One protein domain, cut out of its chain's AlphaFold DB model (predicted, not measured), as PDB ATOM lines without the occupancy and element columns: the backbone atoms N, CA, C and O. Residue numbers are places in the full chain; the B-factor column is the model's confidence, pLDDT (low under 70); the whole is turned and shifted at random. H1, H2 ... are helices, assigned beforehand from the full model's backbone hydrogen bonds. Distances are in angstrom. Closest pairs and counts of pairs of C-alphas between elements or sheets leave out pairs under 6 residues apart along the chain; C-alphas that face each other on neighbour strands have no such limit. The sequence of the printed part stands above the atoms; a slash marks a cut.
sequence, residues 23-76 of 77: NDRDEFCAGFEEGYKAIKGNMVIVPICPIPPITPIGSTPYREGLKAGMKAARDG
ATOM      1  N   ASN A  23     229.705 197.904 182.731       83.00
ATOM      2  CA  ASN A  23     230.504 197.701 181.534       83.00
ATOM      3  C   ASN A  23     229.663 197.041 180.420       83.00
ATOM      4  O   ASN A  23     229.180 195.924 180.610       83.00
ATOM      5  N   ASP A  24     229.528 197.692 179.254       90.44
ATOM      6  CA  ASP A  24     228.756 197.201 178.094       90.44
ATOM      7  C   ASP A  24     229.070 195.739 177.741       90.44
ATOM      8  O   ASP A  24     228.197 194.973 177.329       90.44
ATOM      9  N   ARG A  25     230.331 195.328 177.917       92.50
ATOM     10  CA  ARG A  25     230.751 193.946 177.680       92.50
ATOM     11  C   ARG A  25     230.117 192.974 178.667       92.50
ATOM     12  O   ARG A  25     229.677 191.907 178.251       92.50
ATOM     13  N   ASP A  26     230.098 193.324 179.945       94.50
ATOM     14  CA  ASP A  26     229.575 192.452 180.994       94.50
ATOM     15  C   ASP A  26     228.056 192.313 180.845       94.50
ATOM     16  O   ASP A  26     227.526 191.205 180.921       94.50
ATOM     17  N   GLU A  27     227.367 193.406 180.499       95.12
ATOM     18  CA  GLU A  27     225.943 193.385 180.154       95.12
ATOM     19  C   GLU A  27     225.652 192.507 178.934       95.12
ATOM     20  O   GLU A  27     224.737 191.678 178.960       95.12
ATOM     21  N   PHE A  28     226.438 192.656 177.866       97.62
ATOM     22  CA  PHE A  28     226.311 191.825 176.675       97.62
ATOM     23  C   PHE A  28     226.536 190.342 176.999       97.62
ATOM     24  O   PHE A  28     225.760 189.495 176.558       97.62
ATOM     25  N   CYS A  29     227.552 190.010 177.798       97.19
ATOM     26  CA  CYS A  29     227.831 188.627 178.178       97.19
ATOM     27  C   CYS A  29     226.741 188.023 179.067       97.19
ATOM     28  O   CYS A  29     226.356 186.875 178.840       97.19
ATOM     29  N   ALA A  30     226.190 188.793 180.007       97.69
ATOM     30  CA  ALA A  30     225.048 188.367 180.812       97.69
ATOM     31  C   ALA A  30     223.821 188.080 179.932       97.69
ATOM     32  O   ALA A  30     223.193 187.028 180.057       97.69
ATOM     33  N   GLY A  31     223.531 188.971 178.978       97.81
ATOM     34  CA  GLY A  31     222.473 188.756 177.995       97.81
ATOM     35  C   GLY A  31     222.720 187.508 177.148       97.81
ATOM     36  O   GLY A  31     221.816 186.698 176.969       97.81
ATOM     37  N   PHE A  32     223.945 187.310 176.651       98.44
ATOM     38  CA  PHE A  32     224.318 186.133 175.859       98.44
ATOM     39  C   PHE A  32     224.083 184.829 176.620       98.44
ATOM     40  O   PHE A  32     223.461 183.908 176.086       98.44
ATOM     41  N   GLU A  33     224.537 184.759 177.868       98.31
ATOM     42  CA  GLU A  33     224.336 183.600 178.730       98.31
ATOM     43  C   GLU A  33     222.851 183.295 178.939       98.31
ATOM     44  O   GLU A  33     222.415 182.154 178.745       98.31
ATOM     45  N   GLU A  34     222.063 184.313 179.278       98.38
ATOM     46  CA  GLU A  34     220.626 184.162 179.481       98.38
ATOM     47  C   GLU A  34     219.920 183.714 178.198       98.38
ATOM     48  O   GLU A  34     219.139 182.763 178.214       98.38
ATOM     49  N   GLY A  35     220.244 184.332 177.062       98.25
ATOM     50  CA  GLY A  35     219.648 184.010 175.770       98.25
ATOM     51  C   GLY A  35     219.969 182.588 175.317       98.25
ATOM     52  O   GLY A  35     219.112 181.909 174.745       98.25
ATOM     53  N   TYR A  36     221.180 182.105 175.601       98.56
ATOM     54  CA  TYR A  36     221.571 180.727 175.307       98.56
ATOM     55  C   TYR A  36     220.782 179.733 176.168       98.56
ATOM     56  O   TYR A  36     220.171 178.789 175.650       98.56
ATOM     57  N   LYS A  37     220.734 179.977 177.484       98.19
ATOM     58  CA  LYS A  37     220.009 179.142 178.455       98.19
ATOM     59  C   LYS A  37     218.497 179.159 178.236       98.19
ATOM     60  O   LYS A  37     217.855 178.130 178.428       98.19
ATOM     61  N   ALA A  38     217.933 180.260 177.744       98.06
ATOM     62  CA  ALA A  38     216.515 180.355 177.396       98.06
ATOM     63  C   ALA A  38     216.093 179.341 176.317       98.06
ATOM     64  O   ALA A  38     214.935 178.935 176.273       98.06
ATOM     65  N   ILE A  39     217.023 178.919 175.452       97.81
ATOM     66  CA  ILE A  39     216.763 177.937 174.389       97.81
ATOM     67  C   ILE A  39     217.240 176.532 174.779       97.81
ATOM     68  O   ILE A  39     216.571 175.550 174.463       97.81
ATOM     69  N   LYS A  40     218.398 176.409 175.437       97.25
ATOM     70  CA  LYS A  40     219.047 175.111 175.707       97.25
ATOM     71  C   LYS A  40     218.752 174.551 177.104       97.25
ATOM     72  O   LYS A  40     219.059 173.389 177.358       97.25
ATOM     73  N   GLY A  41     218.136 175.340 177.981       96.38
ATOM     74  CA  GLY A  41     217.912 175.014 179.387       96.38
ATOM     75  C   GLY A  41     219.100 175.385 180.280       96.38
ATOM     76  O   GLY A  41     220.146 175.825 179.815       96.38
ATOM     77  N   ASN A  42     218.936 175.202 181.593       95.19
ATOM     78  CA  ASN A  42     219.908 175.666 182.592       95.19
ATOM     79  C   ASN A  42     221.096 174.715 182.820       95.19
ATOM     80  O   ASN A  42     222.118 175.141 183.349       95.19
ATOM     81  N   MET A  43     220.978 173.442 182.433       93.56
ATOM     82  CA  MET A  43     222.027 172.425 182.613       93.56
ATOM     83  C   MET A  43     222.847 172.238 181.334       93.56
ATOM     84  O   MET A  43     222.962 171.132 180.811       93.56
ATOM     85  N   VAL A  44     223.382 173.336 180.802       94.50
ATOM     86  CA  VAL A  44     224.249 173.325 179.617       94.50
ATOM     87  C   VAL A  44     225.489 174.166 179.856       94.50
ATOM     88  O   VAL A  44     225.465 175.136 180.613       94.50
ATOM     89  N   ILE A  45     226.570 173.800 179.175       95.12
ATOM     90  CA  ILE A  45     227.757 174.642 179.105       95.12
ATOM     91  C   ILE A  45     227.455 175.756 178.109       95.12
ATOM     92  O   ILE A  45     227.149 175.496 176.946       95.12
ATOM     93  N   VAL A  46     227.517 176.991 178.588       97.00
ATOM     94  CA  VAL A  46     227.357 178.178 177.752       97.00
ATOM     95  C   VAL A  46     228.676 178.418 177.010       97.00
ATOM     96  O   VAL A  46     229.736 178.345 177.641       97.00
ATOM     97  N   PRO A  47     228.645 178.690 175.694       95.31
ATOM     98  CA  PRO A  47     229.842 179.033 174.941       95.31
ATOM     99  C   PRO A  47     230.537 180.281 175.491       95.31
ATOM    100  O   PRO A  47     229.948 181.093 176.204       95.31
ATOM    101  N   ILE A  48     231.797 180.465 175.101       96.44
ATOM    102  CA  ILE A  48     232.544 181.679 175.435       96.44
ATOM    103  C   ILE A  48     231.787 182.892 174.882       96.44
ATOM    104  O   ILE A  48     231.446 182.930 173.700       96.44
ATOM    105  N   CYS A  49     231.556 183.888 175.740       95.62
ATOM    106  CA  CYS A  49     230.923 185.137 175.340       95.62
ATOM    107  C   CYS A  49     231.705 185.792 174.182       95.62
ATOM    108  O   CYS A  49     232.911 186.038 174.325       95.62
ATOM    109  N   PRO A  50     231.054 186.083 173.041       95.19
ATOM    110  CA  PRO A  50     231.723 186.704 171.910       95.19
ATOM    111  C   PRO A  50     232.047 188.176 172.191       95.19
ATOM    112  O   PRO A  50     231.545 188.786 173.133       95.19
ATOM    113  N   ILE A  51     232.895 188.762 171.344       95.38
ATOM    114  CA  ILE A  51     233.193 190.196 171.407       95.38
ATOM    115  C   ILE A  51     231.901 190.972 171.085       95.38
ATOM    116  O   ILE A  51     231.311 190.714 170.029       95.38
ATOM    117  N   PRO A  52     231.456 191.903 171.951       93.69
ATOM    118  CA  PRO A  52     230.247 192.674 171.706       93.69
ATOM    119  C   PRO A  52     230.392 193.531 170.442       93.69
ATOM    120  O   PRO A  52     231.446 194.142 170.236       93.69
ATOM    121  N   PRO A  53     229.351 193.626 169.599       91.06
ATOM    122  CA  PRO A  53     229.297 194.657 168.574       91.06
ATOM    123  C   PRO A  53     229.068 196.033 169.215       91.06
ATOM    124  O   PRO A  53     228.699 196.143 170.384       91.06
ATOM    125  N   ILE A  54     229.214 197.095 168.418       93.38
ATOM    126  CA  ILE A  54     228.719 198.418 168.809       93.38
ATOM    127  C   ILE A  54     227.205 198.315 169.009       93.38
ATOM    128  O   ILE A  54     226.485 197.901 168.096       93.38
ATOM    129  N   THR A  55     226.728 198.698 170.191       94.31
ATOM    130  CA  THR A  55     225.301 198.669 170.517       94.31
ATOM    131  C   THR A  55     224.528 199.602 169.579       94.31
ATOM    132  O   THR A  55     224.820 200.801 169.532       94.31
ATOM    133  N   PRO A  56     223.533 199.096 168.828       93.88
ATOM    134  CA  PRO A  56     222.708 199.936 167.973       93.88
ATOM    135  C   PRO A  56     221.910 200.959 168.783       93.88
ATOM    136  O   PRO A  56     221.454 200.678 169.895       93.88
ATOM    137  N   ILE A  57     221.663 202.127 168.184       93.81
ATOM    138  CA  ILE A  57     220.781 203.144 168.765       93.81
ATOM    139  C   ILE A  57     219.398 202.527 169.017       93.81
ATOM    140  O   ILE A  57     218.824 201.880 168.141       93.81
ATOM    141  N   GLY A  58     218.861 202.734 170.221       93.50
ATOM    142  CA  GLY A  58     217.568 202.177 170.633       93.50
ATOM    143  C   GLY A  58     217.629 200.734 171.150       93.50
ATOM    144  O   GLY A  58     216.580 200.146 171.421       93.50
ATOM    145  N   SER A  59     218.824 200.166 171.316       95.12
ATOM    146  CA  SER A  59     219.038 198.895 172.008       95.12
ATOM    147  C   SER A  59     219.933 199.068 173.236       95.12
ATOM    148  O   SER A  59     220.401 200.166 173.532       95.12
ATOM    149  N   THR A  60     220.149 197.978 173.965       94.88
ATOM    150  CA  THR A  60     221.111 197.910 175.069       94.88
ATOM    151  C   THR A  60     222.093 196.766 174.815       94.88
ATOM    152  O   THR A  60     221.713 195.802 174.136       94.88
ATOM    153  N   PRO A  61     223.327 196.826 175.353       96.38
ATOM    154  CA  PRO A  61     224.299 195.745 175.193       96.38
ATOM    155  C   PRO A  61     223.715 194.397 175.624       96.38
ATOM    156  O   PRO A  61     223.802 193.415 174.887       96.38
ATOM    157  N   TYR A  62     222.996 194.375 176.748       97.25
ATOM    158  CA  TYR A  62     222.282 193.194 177.229       97.25
ATOM    159  C   TYR A  62     221.274 192.629 176.216       97.25
ATOM    160  O   TYR A  62     221.260 191.424 175.965       97.25
ATOM    161  N   ARG A  63     220.442 193.467 175.576       97.06
ATOM    162  CA  ARG A  63     219.453 192.991 174.586       97.06
ATOM    163  C   ARG A  63     220.118 192.420 173.339       97.06
ATOM    164  O   ARG A  63     219.599 191.461 172.767       97.06
ATOM    165  N   GLU A  64     221.239 192.989 172.910       97.81
ATOM    166  CA  GLU A  64     222.021 192.437 171.800       97.81
ATOM    167  C   GLU A  64     222.711 191.127 172.190       97.81
ATOM    168  O   GLU A  64     222.685 190.171 171.411       97.81
ATOM    169  N   GLY A  65     223.222 191.038 173.420       97.88
ATOM    170  CA  GLY A  65     223.716 189.802 174.019       97.88
ATOM    171  C   GLY A  65     222.658 188.706 173.993       97.88
ATOM    172  O   GLY A  65     222.891 187.635 173.436       97.88
ATOM    173  N   LEU A  66     221.454 189.001 174.490       98.38
ATOM    174  CA  LEU A  66     220.313 188.081 174.518       98.38
ATOM    175  C   LEU A  66     219.994 187.517 173.132       98.38
ATOM    176  O   LEU A  66     219.889 186.300 172.957       98.38
ATOM    177  N   LYS A  67     219.913 188.384 172.115       97.81
ATOM    178  CA  LYS A  67     219.696 187.963 170.722       97.81
ATOM    179  C   LYS A  67     220.823 187.059 170.222       97.81
ATOM    180  O   LYS A  67     220.547 186.043 169.581       97.81
ATOM    181  N   ALA A  68     222.076 187.412 170.507       98.00
ATOM    182  CA  ALA A  68     223.242 186.634 170.099       98.00
ATOM    183  C   ALA A  68     223.271 185.249 170.767       98.00
ATOM    184  O   ALA A  68     223.503 184.251 170.083       98.00
ATOM    185  N   GLY A  69     222.953 185.171 172.061       98.19
ATOM    186  CA  GLY A  69     222.858 183.921 172.819       98.19
ATOM    187  C   GLY A  69     221.782 182.991 172.269       98.19
ATOM    188  O   GLY A  69     222.056 181.831 171.956       98.19
ATOM    189  N   MET A  70     220.573 183.517 172.046       98.50
ATOM    190  CA  MET A  70     219.475 182.753 171.440       98.50
ATOM    191  C   MET A  70     219.834 182.253 170.037       98.50
ATOM    192  O   MET A  70     219.462 181.141 169.658       98.50
ATOM    193  N   LYS A  71     220.554 183.064 169.252       98.06
ATOM    194  CA  LYS A  71     221.019 182.676 167.919       98.06
ATOM    195  C   LYS A  71     222.050 181.549 167.991       98.06
ATOM    196  O   LYS A  71     221.892 180.562 167.282       98.06
ATOM    197  N   ALA A  72     223.062 181.656 168.853       97.62
ATOM    198  CA  ALA A  72     224.081 180.618 169.026       97.62
ATOM    199  C   ALA A  72     223.463 179.276 169.448       97.62
ATOM    200  O   ALA A  72     223.758 178.239 168.855       97.62
ATOM    201  N   ALA A  73     222.514 179.313 170.387       97.62
ATOM    202  CA  ALA A  73     221.782 178.134 170.827       97.62
ATOM    203  C   ALA A  73     221.013 177.430 169.696       97.62
ATOM    204  O   ALA A  73     221.018 176.198 169.627       97.62
ATOM    205  N   ARG A  74     220.355 178.200 168.817       97.19
ATOM    206  CA  ARG A  74     219.626 177.674 167.648       97.19
ATOM    207  C   ARG A  74     220.566 177.120 166.582       97.19
ATOM    208  O   ARG A  74     220.268 176.085 165.999       97.19
ATOM    209  N   ASP A  75     221.696 177.787 166.365       96.62
ATOM    210  CA  ASP A  75     222.715 177.378 165.395       96.62
ATOM    211  C   ASP A  75     223.533 176.160 165.874       96.62
ATOM    212  O   ASP A  75     224.297 175.599 165.089       96.62
ATOM    213  N   GLY A  76     223.404 175.756 167.147       88.38
ATOM    214  CA  GLY A  76     224.177 174.661 167.740       88.38
ATOM    215  C   GLY A  76     225.659 174.993 167.934       88.38
ATOM    216  O   GLY A  76     226.492 174.090 167.876       88.38
TER     217      GLY A  76
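Overview. This is residues 23 to 76 of the 77 residues of an uncharacterized protein of Fibrobacter sp. UWB12 (UniProt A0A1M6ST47). Two helices, H1 and H2, lie side by side and run the same way, and the long link between them, residues 41 to 60, returns along the length of the pair from the end of H1 to the beginning of H2. The printed part has 54 residues with two named helices, H1 then H2, and no named strand; the class is all helix. It is compact, with a radius of gyration of the C-alphas of 10.4 A, yet elongated, spanning 32 by 17 by 14 A.

Arrangement. H1, residues 24 to 40, and H2, residues 61 to 75, touch, their closest C-alphas being those of Phe 32 and Gly 69, 4.0 A apart. They run the same way at a shallow tilt of 34 degrees, only just short of steep. In H2 every O i to N i+4 pair is within hydrogen-bond range; in H1, 12 of 13 are.

Along the chain. H1 begins at C-alpha 24 (228.756, 197.201, 178.094) and measures 24.2 A from first to last C-alpha. H2 measures 20.9 A and ends at C-alpha 75 (222.715, 177.378, 165.395).

Size, cuts and confidence. The C-alphas farthest apart, of Met 43 and Ile 57, are 33.7 A apart. The printed part has no cut, and no printed residue is under 70 in pLDDT.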